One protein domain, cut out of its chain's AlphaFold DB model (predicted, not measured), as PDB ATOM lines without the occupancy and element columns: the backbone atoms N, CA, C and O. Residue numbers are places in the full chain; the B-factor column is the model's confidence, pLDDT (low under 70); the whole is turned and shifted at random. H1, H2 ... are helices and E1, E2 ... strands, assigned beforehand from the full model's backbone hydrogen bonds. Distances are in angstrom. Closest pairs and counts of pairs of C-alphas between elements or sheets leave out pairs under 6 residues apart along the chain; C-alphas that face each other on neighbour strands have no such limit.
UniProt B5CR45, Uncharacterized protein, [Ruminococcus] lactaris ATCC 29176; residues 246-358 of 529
ATOM      1  N   VAL A 246       6.305 -55.239 -20.590       88.12
ATOM      2  CA  VAL A 246       4.995 -54.611 -20.357       88.12
ATOM      3  C   VAL A 246       4.831 -53.362 -21.227       88.12
ATOM      4  O   VAL A 246       5.745 -52.542 -21.321       88.12
ATOM      5  N   VAL A 247       3.656 -53.205 -21.846       91.69
ATOM      6  CA  VAL A 247       3.242 -51.996 -22.579       91.69
ATOM      7  C   VAL A 247       2.049 -51.355 -21.869       91.69
ATOM      8  O   VAL A 247       0.948 -51.909 -21.868       91.69
ATOM      9  N   GLU A 248       2.277 -50.177 -21.288       93.00
ATOM     10  CA  GLU A 248       1.265 -49.318 -20.663       93.00
ATOM     11  C   GLU A 248       0.754 -48.274 -21.671       93.00
ATOM     12  O   GLU A 248       1.550 -47.639 -22.371       93.00
ATOM     13  N   LEU A 249      -0.568 -48.067 -21.726       93.94
ATOM     14  CA  LEU A 249      -1.211 -47.021 -22.535       93.94
ATOM     15  C   LEU A 249      -2.017 -46.068 -21.641       93.94
ATOM     16  O   LEU A 249      -2.762 -46.532 -20.778       93.94
ATOM     17  N   TYR A 250      -1.905 -44.757 -21.868       93.00
ATOM     18  CA  TYR A 250      -2.632 -43.717 -21.119       93.00
ATOM     19  C   TYR A 250      -3.449 -42.794 -22.020       93.00
ATOM     20  O   TYR A 250      -3.112 -42.622 -23.189       93.00
ATOM     21  N   ASP A 251      -4.452 -42.137 -21.442       92.44
ATOM     22  CA  ASP A 251      -5.142 -40.984 -22.032       92.44
ATOM     23  C   ASP A 251      -4.345 -39.665 -21.889       92.44
ATOM     24  O   ASP A 251      -3.220 -39.630 -21.370       92.44
ATOM     25  N   ALA A 252      -4.932 -38.555 -22.353       90.69
ATOM     26  CA  ALA A 252      -4.337 -37.222 -22.279       90.69
ATOM     27  C   ALA A 252      -4.101 -36.770 -20.819       90.69
ATOM     28  O   ALA A 252      -3.088 -36.132 -20.510       90.69
ATOM     29  N   GLU A 253      -4.986 -37.181 -19.912       89.25
ATOM     30  CA  GLU A 253      -5.034 -36.890 -18.479       89.25
ATOM     31  C   GLU A 253      -4.103 -37.786 -17.628       89.25
ATOM     32  O   GLU A 253      -4.029 -37.641 -16.399       89.25
ATOM     33  N   ASN A 254      -3.343 -38.686 -18.266       87.06
ATOM     34  CA  ASN A 254      -2.416 -39.635 -17.642       87.06
ATOM     35  C   ASN A 254      -3.084 -40.639 -16.679       87.06
ATOM     36  O   ASN A 254      -2.505 -40.998 -15.646       87.06
ATOM     37  N   ASN A 255      -4.304 -41.080 -16.980       86.75
ATOM     38  CA  ASN A 255      -4.907 -42.282 -16.400       86.75
ATOM     39  C   ASN A 255      -4.433 -43.513 -17.192       86.75
ATOM     40  O   ASN A 255      -4.298 -43.447 -18.411       86.75
ATOM     41  N   GLY A 256      -4.146 -44.629 -16.517       87.50
ATOM     42  CA  GLY A 256      -3.769 -45.875 -17.193       87.50
ATOM     43  C   GLY A 256      -4.993 -46.575 -17.779       87.50
ATOM     44  O   GLY A 256      -5.933 -46.861 -17.045       87.50
ATOM     45  N   LEU A 257      -4.976 -46.864 -19.081       88.12
ATOM     46  CA  LEU A 257      -6.073 -47.523 -19.800       88.12
ATOM     47  C   LEU A 257      -5.913 -49.053 -19.807       88.12
ATOM     48  O   LEU A 257      -6.895 -49.779 -19.670       88.12
ATOM     49  N   PHE A 258      -4.679 -49.549 -19.950       88.69
ATOM     50  CA  PHE A 258      -4.306 -50.955 -19.754       88.69
ATOM     51  C   PHE A 258      -2.788 -51.121 -19.591       88.69
ATOM     52  O   PHE A 258      -2.019 -50.211 -19.907       88.69
ATOM     53  N   ALA A 259      -2.370 -52.320 -19.169       88.94
ATOM     54  CA  ALA A 259      -0.984 -52.779 -19.209       88.94
ATOM     55  C   ALA A 259      -0.909 -54.233 -19.681       88.94
ATOM     56  O   ALA A 259      -1.089 -55.164 -18.898       88.94
ATOM     57  N   ILE A 260      -0.652 -54.414 -20.973       87.31
ATOM     58  CA  ILE A 260      -0.521 -55.742 -21.582       87.31
ATOM     59  C   ILE A 260       0.926 -56.219 -21.526       87.31
ATOM     60  O   ILE A 260       1.863 -55.421 -21.525       87.31
ATOM     61  N   SER A 261       1.102 -57.535 -21.495       85.25
ATOM     62  CA  SER A 261       2.394 -58.176 -21.285       85.25
ATOM     63  C   SER A 261       2.482 -59.468 -22.120       85.25
ATOM     64  O   SER A 261       1.462 -60.119 -22.340       85.25
ATOM     65  N   SER A 262       3.659 -59.819 -22.660       79.06
ATOM     66  CA  SER A 262       3.850 -61.014 -23.521       79.06
ATOM     67  C   SER A 262       5.205 -61.701 -23.319       79.06
ATOM     68  O   SER A 262       6.257 -61.061 -23.356       79.06
ATOM     69  N   ASN A 263       5.158 -63.018 -23.096       69.38
ATOM     70  CA  ASN A 263       6.283 -63.831 -22.620       69.38
ATOM     71  C   ASN A 263       7.000 -64.571 -23.766       69.38
ATOM     72  O   ASN A 263       7.743 -65.526 -23.539       69.38
ATOM     73  N   ASP A 264       6.737 -64.191 -25.022       66.56
ATOM     74  CA  ASP A 264       7.319 -64.884 -26.169       66.56
ATOM     75  C   ASP A 264       8.814 -64.557 -26.301       66.56
ATOM     76  O   ASP A 264       9.224 -63.491 -26.760       66.56
ATOM     77  N   THR A 265       9.656 -65.519 -25.933       58.81
ATOM     78  CA  THR A 265      11.115 -65.432 -26.078       58.81
ATOM     79  C   THR A 265      11.585 -65.454 -27.538       58.81
ATOM     80  O   THR A 265      12.748 -65.152 -27.805       58.81
ATOM     81  N   LYS A 266      10.703 -65.761 -28.503       59.41
ATOM     82  CA  LYS A 266      10.979 -65.710 -29.953       59.41
ATOM     83  C   LYS A 266      10.697 -64.329 -30.552       59.41
ATOM     84  O   LYS A 266      11.276 -63.981 -31.579       59.41
ATOM     85  N   LEU A 267       9.815 -63.556 -29.919       59.53
ATOM     86  CA  LEU A 267       9.450 -62.187 -30.276       59.53
ATOM     87  C   LEU A 267       9.434 -61.357 -28.983       59.53
ATOM     88  O   LEU A 267       8.356 -61.163 -28.434       59.53
ATOM     89  N   PRO A 268      10.599 -60.905 -28.472       63.31
ATOM     90  CA  PRO A 268      10.729 -60.375 -27.114       63.31
ATOM     91  C   PRO A 268       9.722 -59.258 -26.797       63.31
ATOM     92  O   PRO A 268       9.890 -58.093 -27.171       63.31
ATOM     93  N   GLY A 269       8.673 -59.658 -26.081       77.25
ATOM     94  CA  GLY A 269       7.615 -58.809 -25.564       77.25
ATOM     95  C   GLY A 269       6.316 -58.789 -26.367       77.25
ATOM     96  O   GLY A 269       5.939 -59.734 -27.056       77.25
ATOM     97  N   VAL A 270       5.555 -57.713 -26.173       86.44
ATOM     98  CA  VAL A 270       4.195 -57.531 -26.699       86.44
ATOM     99  C   VAL A 270       4.223 -57.401 -28.218       86.44
ATOM    100  O   VAL A 270       5.017 -56.630 -28.762       86.44
ATOM    101  N   THR A 271       3.331 -58.105 -28.921       89.75
ATOM    102  CA  THR A 271       3.191 -57.896 -30.365       89.75
ATOM    103  C   THR A 271       2.328 -56.669 -30.644       89.75
ATOM    104  O   THR A 271       1.320 -56.416 -29.978       89.75
ATOM    105  N   TYR A 272       2.668 -55.914 -31.690       93.19
ATOM    106  CA  TYR A 272       1.876 -54.756 -32.114       93.19
ATOM    107  C   TYR A 272       0.406 -55.124 -32.398       93.19
ATOM    108  O   TYR A 272      -0.498 -54.339 -32.130       93.19
ATOM    109  N   ARG A 273       0.145 -56.356 -32.856       92.88
ATOM    110  CA  ARG A 273      -1.206 -56.890 -33.087       92.88
ATOM    111  C   ARG A 273      -2.042 -56.979 -31.804       92.88
ATOM    112  O   ARG A 273      -3.235 -56.695 -31.842       92.88
ATOM    113  N   GLU A 274      -1.447 -57.379 -30.683       90.38
ATOM    114  CA  GLU A 274      -2.148 -57.477 -29.393       90.38
ATOM    115  C   GLU A 274      -2.434 -56.096 -28.812       90.38
ATOM    116  O   GLU A 274      -3.554 -55.836 -28.373       90.38
ATOM    117  N   PHE A 275      -1.454 -55.193 -28.901       93.94
ATOM    118  CA  PHE A 275      -1.623 -53.783 -28.561       93.94
ATOM    119  C   PHE A 275      -2.745 -53.127 -29.368       93.94
ATOM    120  O   PHE A 275      -3.661 -52.547 -28.791       93.94
ATOM    121  N   LYS A 276      -2.717 -53.283 -30.695       95.44
ATOM    122  CA  LYS A 276      -3.720 -52.753 -31.621       95.44
ATOM    123  C   LYS A 276      -5.126 -53.261 -31.290       95.44
ATOM    124  O   LYS A 276      -6.030 -52.450 -31.118       95.44
ATOM    125  N   ARG A 277      -5.284 -54.574 -31.070       94.62
ATOM    126  CA  ARG A 277      -6.554 -55.173 -30.620       94.62
ATOM    127  C   ARG A 277      -7.040 -54.567 -29.299       94.62
ATOM    128  O   ARG A 277      -8.230 -54.313 -29.152       94.62
ATOM    129  N   LYS A 278      -6.146 -54.337 -28.330       93.56
ATOM    130  CA  LYS A 278      -6.524 -53.773 -27.025       93.56
ATOM    131  C   LYS A 278      -6.843 -52.273 -27.097       93.56
ATOM    132  O   LYS A 278      -7.736 -51.813 -26.392       93.56
ATOM    133  N   ALA A 279      -6.192 -51.525 -27.988       95.81
ATOM    134  CA  ALA A 279      -6.551 -50.141 -28.288       95.81
ATOM    135  C   ALA A 279      -7.940 -50.045 -28.954       95.81
ATOM    136  O   ALA A 279      -8.767 -49.252 -28.513       95.81
ATOM    137  N   GLU A 280      -8.238 -50.894 -29.946       97.00
ATOM    138  CA  GLU A 280      -9.576 -50.996 -30.560       97.00
ATOM    139  C   GLU A 280     -10.672 -51.333 -29.528       97.00
ATOM    140  O   GLU A 280     -11.770 -50.775 -29.583       97.00
ATOM    141  N   GLU A 281     -10.365 -52.214 -28.567       94.62
ATOM    142  CA  GLU A 281     -11.254 -52.622 -27.470       94.62
ATOM    143  C   GLU A 281     -11.615 -51.444 -26.541       94.62
ATOM    144  O   GLU A 281     -12.783 -51.265 -26.204       94.62
ATOM    145  N   ILE A 282     -10.633 -50.606 -26.175       92.56
ATOM    146  CA  ILE A 282     -10.835 -49.411 -25.331       92.56
ATOM    147  C   ILE A 282     -11.564 -48.292 -26.083       92.56
ATOM    148  O   ILE A 282     -12.474 -47.662 -25.539       92.56
ATOM    149  N   LEU A 283     -11.183 -48.030 -27.338       95.31
ATOM    150  CA  LEU A 283     -11.801 -46.976 -28.147       95.31
ATOM    151  C   LEU A 283     -13.265 -47.314 -28.475       95.31
ATOM    152  O   LEU A 283     -14.119 -46.422 -28.490       95.31
ATOM    153  N   GLY A 284     -13.588 -48.599 -28.671       95.25
ATOM    154  CA  GLY A 284     -14.958 -49.091 -28.840       95.25
ATOM    155  C   GLY A 284     -15.653 -48.584 -30.108       95.25
ATOM    156  O   GLY A 284     -16.871 -48.412 -30.114       95.25
ATOM    157  N   GLY A 285     -14.878 -48.267 -31.146       93.38
ATOM    158  CA  GLY A 285     -15.353 -47.863 -32.466       93.38
ATOM    159  C   GLY A 285     -15.414 -49.004 -33.487       93.38
ATOM    160  O   GLY A 285     -15.227 -50.178 -33.171       93.38
ATOM    161  N   GLN A 286     -15.670 -48.630 -34.738       92.88
ATOM    162  CA  GLN A 286     -15.746 -49.486 -35.923       92.88
ATOM    163  C   GLN A 286     -15.087 -48.790 -37.130       92.88
ATOM    164  O   GLN A 286     -14.738 -47.610 -37.066       92.88
ATOM    165  N   ASN A 287     -14.947 -49.505 -38.252       93.25
ATOM    166  CA  ASN A 287     -14.442 -48.981 -39.533       93.25
ATOM    167  C   ASN A 287     -13.021 -48.375 -39.482       93.25
ATOM    168  O   ASN A 287     -12.679 -47.534 -40.315       93.25
ATOM    169  N   TYR A 288     -12.194 -48.819 -38.527       96.25
ATOM    170  CA  TYR A 288     -10.845 -48.302 -38.284       96.25
ATOM    171  C   TYR A 288      -9.957 -48.265 -39.544       96.25
ATOM    172  O   TYR A 288      -9.745 -49.281 -40.205       96.25
ATOM    173  N   GLN A 289      -9.395 -47.089 -39.820       95.62
ATOM    174  CA  GLN A 289      -8.345 -46.811 -40.799       95.62
ATOM    175  C   GLN A 289      -7.059 -46.398 -40.076       95.62
ATOM    176  O   GLN A 289      -7.112 -45.855 -38.968       95.62
ATOM    177  N   TYR A 290      -5.912 -46.652 -40.707       96.38
ATOM    178  CA  TYR A 290      -4.608 -46.642 -40.045       96.38
ATOM    179  C   TYR A 290      -3.539 -45.902 -40.843       96.38
ATOM    180  O   TYR A 290      -3.287 -46.235 -42.000       96.38
ATOM    181  N   GLU A 291      -2.846 -44.977 -40.180       97.00
ATOM    182  CA  GLU A 291      -1.569 -44.425 -40.637       97.00
ATOM    183  C   GLU A 291      -0.512 -44.808 -39.590       97.00
ATOM    184  O   GLU A 291      -0.532 -44.327 -38.458       97.00
ATOM    185  N   GLU A 292       0.363 -45.756 -39.933       96.38
ATOM    186  CA  GLU A 292       1.243 -46.445 -38.978       96.38
ATOM    187  C   GLU A 292       2.719 -46.139 -39.260       96.38
ATOM    188  O   GLU A 292       3.385 -46.828 -40.036       96.38
ATOM    189  N   GLY A 293       3.236 -45.092 -38.613       96.19
ATOM    190  CA  GLY A 293       4.664 -44.792 -38.555       96.19
ATOM    191  C   GLY A 293       5.351 -45.473 -37.370       96.19
ATOM    192  O   GLY A 293       4.706 -45.958 -36.439       96.19
ATOM    193  N   ASN A 294       6.687 -45.473 -37.368       96.44
ATOM    194  CA  ASN A 294       7.426 -45.710 -36.125       96.44
ATOM    195  C   ASN A 294       7.096 -44.575 -35.145       96.44
ATOM    196  O   ASN A 294       7.097 -43.413 -35.546       96.44
ATOM    197  N   ASP A 295       6.833 -44.917 -33.886       96.62
ATOM    198  CA  ASP A 295       6.561 -43.981 -32.784       96.62
ATOM    199  C   ASP A 295       5.352 -43.041 -32.965       96.62
ATOM    200  O   ASP A 295       5.142 -42.150 -32.145       96.62
ATOM    201  N   HIS A 296       4.536 -43.246 -34.000       97.06
ATOM    202  CA  HIS A 296       3.387 -42.400 -34.315       97.06
ATOM    203  C   HIS A 296       2.331 -43.203 -35.088       97.06
ATOM    204  O   HIS A 296       2.487 -43.499 -36.277       97.06
ATOM    205  N   ILE A 297       1.255 -43.566 -34.392       98.19
ATOM    206  CA  ILE A 297       0.125 -44.333 -34.927       98.19
ATOM    207  C   ILE A 297      -1.111 -43.439 -34.921       98.19
ATOM    208  O   ILE A 297      -1.513 -42.960 -33.862       98.19
ATOM    209  N   ILE A 298      -1.756 -43.273 -36.073       97.50
ATOM    210  CA  ILE A 298      -3.074 -42.644 -36.170       97.50
ATOM    211  C   ILE A 298      -4.127 -43.717 -36.455       97.50
ATOM    212  O   ILE A 298      -4.038 -44.462 -37.432       97.50
ATOM    213  N   MET A 299      -5.154 -43.752 -35.607       97.50
ATOM    214  CA  MET A 299      -6.353 -44.580 -35.735       97.50
ATOM    215  C   MET A 299      -7.548 -43.671 -36.042       97.50
ATOM    216  O   MET A 299      -8.004 -42.939 -35.164       97.50
ATOM    217  N   THR A 300      -8.079 -43.711 -37.264       93.94
ATOM    218  CA  THR A 300      -9.302 -42.970 -37.638       93.94
ATOM    219  C   THR A 300     -10.479 -43.940 -37.691       93.94
ATOM    220  O   THR A 300     -10.408 -44.936 -38.398       93.94
ATOM    221  N   TYR A 301     -11.552 -43.696 -36.938       93.50
ATOM    222  CA  TYR A 301     -12.635 -44.669 -36.739       93.50
ATOM    223  C   TYR A 301     -13.993 -44.005 -36.532       93.50
ATOM    224  O   TYR A 301     -14.085 -42.801 -36.312       93.50
ATOM    225  N   GLN A 302     -15.062 -44.796 -36.582       86.06
ATOM    226  CA  GLN A 302     -16.430 -44.340 -36.345       86.06
ATOM    227  C   GLN A 302     -16.986 -44.907 -35.039       86.06
ATOM    228  O   GLN A 302     -16.786 -46.079 -34.729       86.06
ATOM    229  N   LYS A 303     -17.703 -44.085 -34.275       86.19
ATOM    230  CA  LYS A 303     -18.403 -44.470 -33.046       86.19
ATOM    231  C   LYS A 303     -19.656 -43.609 -32.912       86.19
ATOM    232  O   LYS A 303     -19.582 -42.401 -33.111       86.19
ATOM    233  N   ASP A 304     -20.805 -44.229 -32.657       81.50
ATOM    234  CA  ASP A 304     -22.101 -43.551 -32.469       81.50
ATOM    235  C   ASP A 304     -22.474 -42.545 -33.588       81.50
ATOM    236  O   ASP A 304     -23.035 -41.479 -33.347       81.50
ATOM    237  N   GLY A 305     -22.140 -42.878 -34.844       69.12
ATOM    238  CA  GLY A 305     -22.403 -42.038 -36.027       69.12
ATOM    239  C   GLY A 305     -21.416 -40.879 -36.245       69.12
ATOM    240  O   GLY A 305     -21.583 -40.105 -37.189       69.12
ATOM    241  N   VAL A 306     -20.385 -40.778 -35.402       75.38
ATOM    242  CA  VAL A 306     -19.336 -39.751 -35.414       75.38
ATOM    243  C   VAL A 306     -17.989 -40.358 -35.815       75.38
ATOM    244  O   VAL A 306     -17.634 -41.443 -35.357       75.38
ATOM    245  N   THR A 307     -17.208 -39.642 -36.626       83.88
ATOM    246  CA  THR A 307     -15.809 -39.984 -36.918       83.88
ATOM    247  C   THR A 307     -14.877 -39.365 -35.874       83.88
ATOM    248  O   THR A 307     -14.930 -38.163 -35.606       83.88
ATOM    249  N   TYR A 308     -13.974 -40.176 -35.333       89.38
ATOM    250  CA  TYR A 308     -12.903 -39.792 -34.420       89.38
ATOM    251  C   TYR A 308     -11.540 -40.129 -35.023       89.38
ATOM    252  O   TYR A 308     -11.414 -41.018 -35.865       89.38
ATOM    253  N   GLN A 309     -10.511 -39.440 -34.548       93.44
ATOM    254  CA  GLN A 309      -9.117 -39.750 -34.813       93.44
ATOM    255  C   GLN A 309      -8.367 -39.801 -33.484       93.44
ATOM    256  O   GLN A 309      -8.478 -38.880 -32.678       93.44
ATOM    257  N   THR A 310      -7.625 -40.877 -33.250       97.75
ATOM    258  CA  THR A 310      -6.737 -41.030 -32.094       97.75
ATOM    259  C   THR A 310      -5.301 -41.155 -32.567       97.75
ATOM    260  O   THR A 310      -4.993 -42.021 -33.379       97.75
ATOM    261  N   GLU A 311      -4.442 -40.289 -32.048       98.19
ATOM    262  CA  GLU A 311      -2.990 -40.354 -32.191       98.19
ATOM    263  C   GLU A 311      -2.411 -41.116 -30.991       98.19
ATOM    264  O   GLU A 311      -2.862 -40.905 -29.863       98.19
ATOM    265  N   ILE A 312      -1.434 -41.998 -31.217       98.31
ATOM    266  CA  ILE A 312      -0.693 -42.717 -30.172       98.31
ATOM    267  C   ILE A 312       0.812 -42.555 -30.410       98.31
ATOM    268  O   ILE A 312       1.315 -42.903 -31.481       98.31
ATOM    269  N   VAL A 313       1.522 -42.083 -29.382       97.31
ATOM    270  CA  VAL A 313       2.968 -41.786 -29.394       97.31
ATOM    271  C   VAL A 313       3.657 -42.261 -28.102       97.31
ATOM    272  O   VAL A 313       2.980 -42.462 -27.089       97.31
ATOM    273  N   PRO A 314       4.994 -42.425 -28.071       96.88
ATOM    274  CA  PRO A 314       5.759 -42.602 -26.839       96.88
ATOM    275  C   PRO A 314       5.479 -41.532 -25.779       96.88
ATOM    276  O   PRO A 314       5.471 -40.330 -26.056       96.88
ATOM    277  N   LYS A 315       5.279 -41.973 -24.534       93.75
ATOM    278  CA  LYS A 315       5.016 -41.081 -23.403       93.75
ATOM    279  C   LYS A 315       6.263 -40.259 -23.067       93.75
ATOM    280  O   LYS A 315       7.354 -40.802 -22.906       93.75
ATOM    281  N   SER A 316       6.078 -38.946 -22.947       92.19
ATOM    282  CA  SER A 316       7.157 -37.950 -22.904       92.19
ATOM    283  C   SER A 316       6.991 -36.887 -21.810       92.19
ATOM    284  O   SER A 316       7.823 -35.990 -21.690       92.19
ATOM    285  N   ASP A 317       5.939 -36.981 -20.995       87.44
ATOM    286  CA  ASP A 317       5.559 -36.009 -19.971       87.44
ATOM    287  C   ASP A 317       5.748 -36.535 -18.536       87.44
ATOM    288  O   ASP A 317       5.635 -37.728 -18.254       87.44
ATOM    289  N   GLY A 318       6.030 -35.624 -17.598       84.50
ATOM    290  CA  GLY A 318       6.340 -35.974 -16.209       84.50
ATOM    291  C   GLY A 318       7.694 -36.684 -16.079       84.50
ATOM    292  O   GLY A 318       8.678 -36.269 -16.691       84.50
ATOM    293  N   ALA A 319       7.754 -37.757 -15.285       79.94
ATOM    294  CA  ALA A 319       8.981 -38.543 -15.093       79.94
ATOM    295  C   ALA A 319       9.503 -39.176 -16.401       79.94
ATOM    296  O   ALA A 319      10.714 -39.333 -16.593       79.94
ATOM    297  N   ASP A 320       8.592 -39.492 -17.325       85.50
ATOM    298  CA  ASP A 320       8.880 -40.169 -18.591       85.50
ATOM    299  C   ASP A 320       9.619 -39.293 -19.611       85.50
ATOM    300  O   ASP A 320      10.247 -39.826 -20.522       85.50
ATOM    301  N   ALA A 321       9.678 -37.972 -19.407       86.62
ATOM    302  CA  ALA A 321      10.493 -37.061 -20.218       86.62
ATOM    303  C   ALA A 321      11.978 -37.475 -20.286       86.62
ATOM    304  O   ALA A 321      12.646 -37.271 -21.298       86.62
ATOM    305  N   SER A 322      12.499 -38.099 -19.222       86.00
ATOM    306  CA  SER A 322      13.874 -38.623 -19.183       86.00
ATOM    307  C   SER A 322      14.037 -39.998 -19.859       86.00
ATOM    308  O   SER A 322      15.158 -40.404 -20.188       86.00
ATOM    309  N   TYR A 323      12.923 -40.700 -20.097       86.62
ATOM    310  CA  TYR A 323      12.872 -42.096 -20.534       86.62
ATOM    311  C   TYR A 323      12.260 -42.316 -21.925       86.62
ATOM    312  O   TYR A 323      12.463 -43.395 -22.477       86.62
ATOM    313  N   VAL A 324      11.611 -41.311 -22.526       87.12
ATOM    314  CA  VAL A 324      10.981 -41.379 -23.862       87.12
ATOM    315  C   VAL A 324      11.886 -41.990 -24.938       87.12
ATOM    316  O   VAL A 324      11.441 -42.821 -25.715       87.12
ATOM    317  N   LYS A 325      13.192 -41.695 -24.908       89.12
ATOM    318  CA  LYS A 325      14.226 -42.244 -25.812       89.12
ATOM    319  C   LYS A 325      14.477 -43.765 -25.714       89.12
ATOM    320  O   LYS A 325      15.414 -44.258 -26.334       89.12
ATOM    321  N   ASN A 326      13.747 -44.472 -24.852       90.81
ATOM    322  CA  ASN A 326      13.777 -45.931 -24.720       90.81
ATOM    323  C   ASN A 326      12.388 -46.553 -24.980       90.81
ATOM    324  O   ASN A 326      12.263 -47.775 -25.001       90.81
ATOM    325  N   TYR A 327      11.346 -45.729 -25.141       93.56
ATOM    326  CA  TYR A 327       9.977 -46.145 -25.424       93.56
ATOM    327  C   TYR A 327       9.736 -45.977 -26.918       93.56
ATOM    328  O   TYR A 327       9.667 -44.854 -27.408       93.56
ATOM    329  N   HIS A 328       9.613 -47.088 -27.640       94.38
ATOM    330  CA  HIS A 328       9.340 -47.048 -29.075       94.38
ATOM    331  C   HIS A 328       8.280 -48.065 -29.480       94.38
ATOM    332  O   HIS A 328       8.153 -49.122 -28.858       94.38
ATOM    333  N   VAL A 329       7.570 -47.775 -30.567       95.31
ATOM    334  CA  VAL A 329       6.661 -48.703 -31.243       95.31
ATOM    335  C   VAL A 329       7.005 -48.772 -32.726       95.31
ATOM    336  O   VAL A 329       7.156 -47.756 -33.400       95.31
ATOM    337  N   TYR A 330       7.126 -49.992 -33.246       95.19
ATOM    338  CA  TYR A 330       7.520 -50.258 -34.626       95.19
ATOM    339  C   TYR A 330       6.447 -51.118 -35.315       95.19
ATOM    340  O   TYR A 330       6.633 -52.336 -35.430       95.19
ATOM    341  N   PRO A 331       5.324 -50.529 -35.784       95.00
ATOM    342  CA  PRO A 331       4.193 -51.276 -36.346       95.00
ATOM    343  C   PRO A 331       4.598 -52.257 -37.451       95.00
ATOM    344  O   PRO A 331       4.297 -53.448 -37.371       95.00
ATOM    345  N   ALA A 332       5.402 -51.791 -38.413       94.00
ATOM    346  CA  ALA A 332       5.917 -52.592 -39.527       94.00
ATOM    347  C   ALA A 332       6.888 -53.721 -39.114       94.00
ATOM    348  O   ALA A 332       7.173 -54.608 -39.912       94.00
ATOM    349  N   GLN A 333       7.403 -53.699 -37.879       91.56
ATOM    350  CA  GLN A 333       8.242 -54.758 -37.298       91.56
ATOM    351  C   GLN A 333       7.490 -55.592 -36.246       91.56
ATOM    352  O   GLN A 333       8.084 -56.477 -35.633       91.56
ATOM    353  N   GLY A 334       6.208 -55.299 -36.001       91.62
ATOM    354  CA  GLY A 334       5.348 -56.033 -35.076       91.62
ATOM    355  C   GLY A 334       5.699 -55.911 -33.588       91.62
ATOM    356  O   GLY A 334       5.171 -56.703 -32.811       91.62
ATOM    357  N   LYS A 335       6.567 -54.971 -33.179       90.81
ATOM    358  CA  LYS A 335       7.229 -54.966 -31.855       90.81
ATOM    359  C   LYS A 335       7.374 -53.563 -31.237       90.81
ATOM    360  O   LYS A 335       7.135 -52.555 -31.902       90.81
ATOM    361  N   PHE A 336       7.879 -53.515 -30.004       92.81
ATOM    362  CA  PHE A 336       8.225 -52.295 -29.260       92.81
ATOM    363  C   PHE A 336       9.719 -52.265 -28.887       92.81
ATOM    364  O   PHE A 336      10.413 -53.279 -29.003       92.81
ATOM    365  N   ALA A 337      10.205 -51.114 -28.420       90.81
ATOM    366  CA  ALA A 337      11.391 -51.025 -27.564       90.81
ATOM    367  C   ALA A 337      10.979 -50.630 -26.141       90.81
ATOM    368  O   ALA A 337       9.919 -50.033 -25.941       90.81
ATOM    369  N   TYR A 338      11.827 -50.969 -25.172       89.56
ATOM    370  CA  TYR A 338      11.515 -50.884 -23.751       89.56
ATOM    371  C   TYR A 338      12.669 -50.262 -22.958       89.56
ATOM    372  O   TYR A 338      13.846 -50.456 -23.266       89.56
ATOM    373  N   ARG A 339      12.320 -49.590 -21.863       87.88
ATOM    374  CA  ARG A 339      13.229 -49.172 -20.797       87.88
ATOM    375  C   ARG A 339      13.403 -50.311 -19.788       87.88
ATOM    376  O   ARG A 339      12.421 -50.761 -19.203       87.88
ATOM    377  N   THR A 340      14.643 -50.684 -19.491       85.81
ATOM    378  CA  THR A 340      15.000 -51.505 -18.321       85.81
ATOM    379  C   THR A 340      14.677 -50.757 -17.013       85.81
ATOM    380  O   THR A 340      15.070 -49.596 -16.846       85.81
ATOM    381  N   VAL A 341      13.946 -51.389 -16.089       80.94
ATOM    382  CA  VAL A 341      13.523 -50.795 -14.802       80.94
ATOM    383  C   VAL A 341      14.227 -51.454 -13.613       80.94
ATOM    384  O   VAL A 341      14.885 -50.742 -12.856       80.94
ATOM    385  N   THR A 342      14.165 -52.782 -13.485       72.31
ATOM    386  CA  THR A 342      15.092 -53.572 -12.649       72.31
ATOM    387  C   THR A 342      16.218 -54.125 -13.521       72.31
ATOM    388  O   THR A 342      16.058 -54.212 -14.739       72.31
ATOM    389  N   ALA A 343      17.360 -54.489 -12.926       59.47
ATOM    390  CA  ALA A 343      18.467 -55.099 -13.663       59.47
ATOM    391  C   ALA A 343      17.975 -56.351 -14.411       59.47
ATOM    392  O   ALA A 343      17.463 -57.283 -13.794       59.47
ATOM    393  N   ASP A 344      18.066 -56.300 -15.741       58.84
ATOM    394  CA  ASP A 344      17.742 -57.341 -16.726       58.84
ATOM    395  C   ASP A 344      16.325 -57.966 -16.682       58.84
ATOM    396  O   ASP A 344      15.993 -58.779 -17.549       58.84
ATOM    397  N   THR A 345      15.469 -57.561 -15.732       69.38
ATOM    398  CA  THR A 345      14.289 -58.347 -15.311       69.38
ATOM    399  C   THR A 345      13.003 -57.521 -15.098       69.38
ATOM    400  O   THR A 345      12.045 -57.999 -14.492       69.38
ATOM    401  N   TYR A 346      12.922 -56.305 -15.652       78.50
ATOM    402  CA  TYR A 346      11.643 -55.636 -15.945       78.50
ATOM    403  C   TYR A 346      11.822 -54.627 -17.092       78.50
ATOM    404  O   TYR A 346      12.614 -53.689 -16.978       78.50
ATOM    405  N   TYR A 347      11.085 -54.799 -18.189       85.00
ATOM    406  CA  TYR A 347      11.177 -54.021 -19.428       85.00
ATOM    407  C   TYR A 347       9.849 -53.314 -19.702       85.00
ATOM    408  O   TYR A 347       8.852 -53.930 -20.073       85.00
ATOM    409  N   LEU A 348       9.837 -51.993 -19.546       89.06
ATOM    410  CA  LEU A 348       8.627 -51.186 -19.641       89.06
ATOM    411  C   LEU A 348       8.608 -50.349 -20.922       89.06
ATOM    412  O   LEU A 348       9.598 -49.697 -21.245       89.06
ATOM    413  N   CYS A 349       7.479 -50.309 -21.623       92.38
ATOM    414  CA  CYS A 349       7.190 -49.324 -22.661       92.38
ATOM    415  C   CYS A 349       5.912 -48.564 -22.298       92.38
ATOM    416  O   CYS A 349       4.939 -49.158 -21.835       92.38
ATOM    417  N   ARG A 350       5.929 -47.242 -22.477       93.69
ATOM    418  CA  ARG A 350       4.831 -46.342 -22.116       93.69
ATOM    419  C   ARG A 350       4.427 -45.514 -23.321       93.69
ATOM    420  O   ARG A 350       5.243 -44.764 -23.858       93.69
ATOM    421  N   LEU A 351       3.165 -45.625 -23.717       96.12
ATOM    422  CA  LEU A 351       2.573 -44.897 -24.835       96.12
ATOM    423  C   LEU A 351       1.412 -44.032 -24.337       96.12
ATOM    424  O   LEU A 351       0.727 -44.390 -23.382       96.12
ATOM    425  N   LYS A 352       1.165 -42.897 -24.982       95.75
ATOM    426  CA  LYS A 352       0.082 -41.969 -24.647       95.75
ATOM    427  C   LYS A 352      -0.800 -41.754 -25.870       95.75
ATOM    428  O   LYS A 352      -0.276 -41.559 -26.965       95.75
ATOM    429  N   MET A 353      -2.118 -41.797 -25.680       96.50
ATOM    430  CA  MET A 353      -3.101 -41.502 -26.717       96.50
ATOM    431  C   MET A 353      -3.725 -40.114 -26.542       96.50
ATOM    432  O   MET A 353      -3.919 -39.648 -25.421       96.50
ATOM    433  N   THR A 354      -4.079 -39.478 -27.659       96.44
ATOM    434  CA  THR A 354      -4.918 -38.272 -27.696       96.44
ATOM    435  C   THR A 354      -6.007 -38.458 -28.748       96.44
ATOM    436  O   THR A 354      -5.705 -38.723 -29.910       96.44
ATOM    437  N   THR A 355      -7.274 -38.312 -28.357       94.06
ATOM    438  CA  THR A 355      -8.434 -38.493 -29.245       94.06
ATOM    439  C   THR A 355      -9.099 -37.159 -29.562       94.06
ATOM    440  O   THR A 355      -9.379 -36.364 -28.667       94.06
ATOM    441  N   ARG A 356      -9.418 -36.932 -30.840       87.38
ATOM    442  CA  ARG A 356     -10.189 -35.780 -31.326       87.38
ATOM    443  C   ARG A 356     -11.346 -36.231 -32.212       87.38
ATOM    444  O   ARG A 356     -11.243 -37.228 -32.924       87.38
ATOM    445  N   GLN A 357     -12.443 -35.481 -32.208       84.12
ATOM    446  CA  GLN A 357     -13.502 -35.651 -33.205       84.12
ATOM    447  C   GLN A 357     -13.025 -35.099 -34.558       84.12
ATOM    448  O   GLN A 357     -12.354 -34.067 -34.608       84.12
ATOM    449  N   VAL A 358     -13.368 -35.776 -35.655       81.12
ATOM    450  CA  VAL A 358     -13.074 -35.313 -37.017       81.12
ATOM    451  C   VAL A 358     -14.296 -34.581 -37.568       81.12
ATOM    452  O   VAL A 358     -15.398 -35.140 -37.654       81.12
TER     453      VAL A 358
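This is residues 246 to 358 of the 529 residues of an uncharacterized protein of [Ruminococcus] lactaris ATCC 29176 (UniProt B5CR45). A twisted sheet of six strands, curled like part of a barrel, wraps part of the way round one helix, H1. The small hairpin E6 and E7 sits at the end where H1 begins, while the short helix H2 lies off the sheet, its centre 16.6 A from the mean of the C-alphas. The printed part has 113 residues, with two named helices and eight named strands in the order E1 E2 H1 E3 E4 E5 H2 E6 E7 E8; the class is mixed, helices and strands. The large sheet runs E2 E1 E8 E5 E4 E3 and is mixed. The whole is compact, with a radius of gyration of the C-alphas of 14.0 A, and only just elongated, spanning 48 by 32 by 21 A.

E1, residues 246 to 250, forms a hairpin with the edge strand E2, residues 256 to 261; N 247 and O 260 are 2.9 A apart, within hydrogen-bond range. E1 is also parallel to E8, residues 347 to 357, with N 248 and O 349 at 2.9 A. H1, residues 272 to 283, is on this sheet, which curls round it; the closest C-alphas of H1 and E2 are those of Phe 275 and Ile 260, 7.3 A apart. E3, residues 286 to 293, E4, residues 296 to 303, and E5, residues 306 to 314, form a meander, each strand the antiparallel neighbour of the one before, with N 291 and O 298 at 3.0 A and N 299 and O 310 at 2.8 A. E5 is antiparallel to E8, with N 354 and O 311 at 2.9 A. H2, residues 318 to 322, is not on the sheet. E6, residues 328 to 330, and E7, residues 335 to 337, form an antiparallel hairpin with N 337 and O 328 at 2.9 A; the closest C-alphas of E7 and H1 are those of Lys 335 and Tyr 272, 5.4 A apart. In H1 every O i to N i+4 pair is within hydrogen-bond range; in H2 it is 0 of 1, with 2 of 2 O i to N i+3 pairs.

E1 begins at C-alpha 246, (4.995, -54.611, -20.357). H1 measures 16.2 A, E3 21.1 A, E4 21.9 A and E5 26.7 A. E8, the longest strand, measures 33.7 A and ends at C-alpha 357, (-13.502, -35.651, -33.205).

The C-alphas farthest apart, those of Gly 305 and Ala 343, are 48.4 A apart. The printed part has no cut and no long link. Mean pLDDT of the printed part is 88.5; residues 263 to 268, 305 and 343 to 345 are under 70.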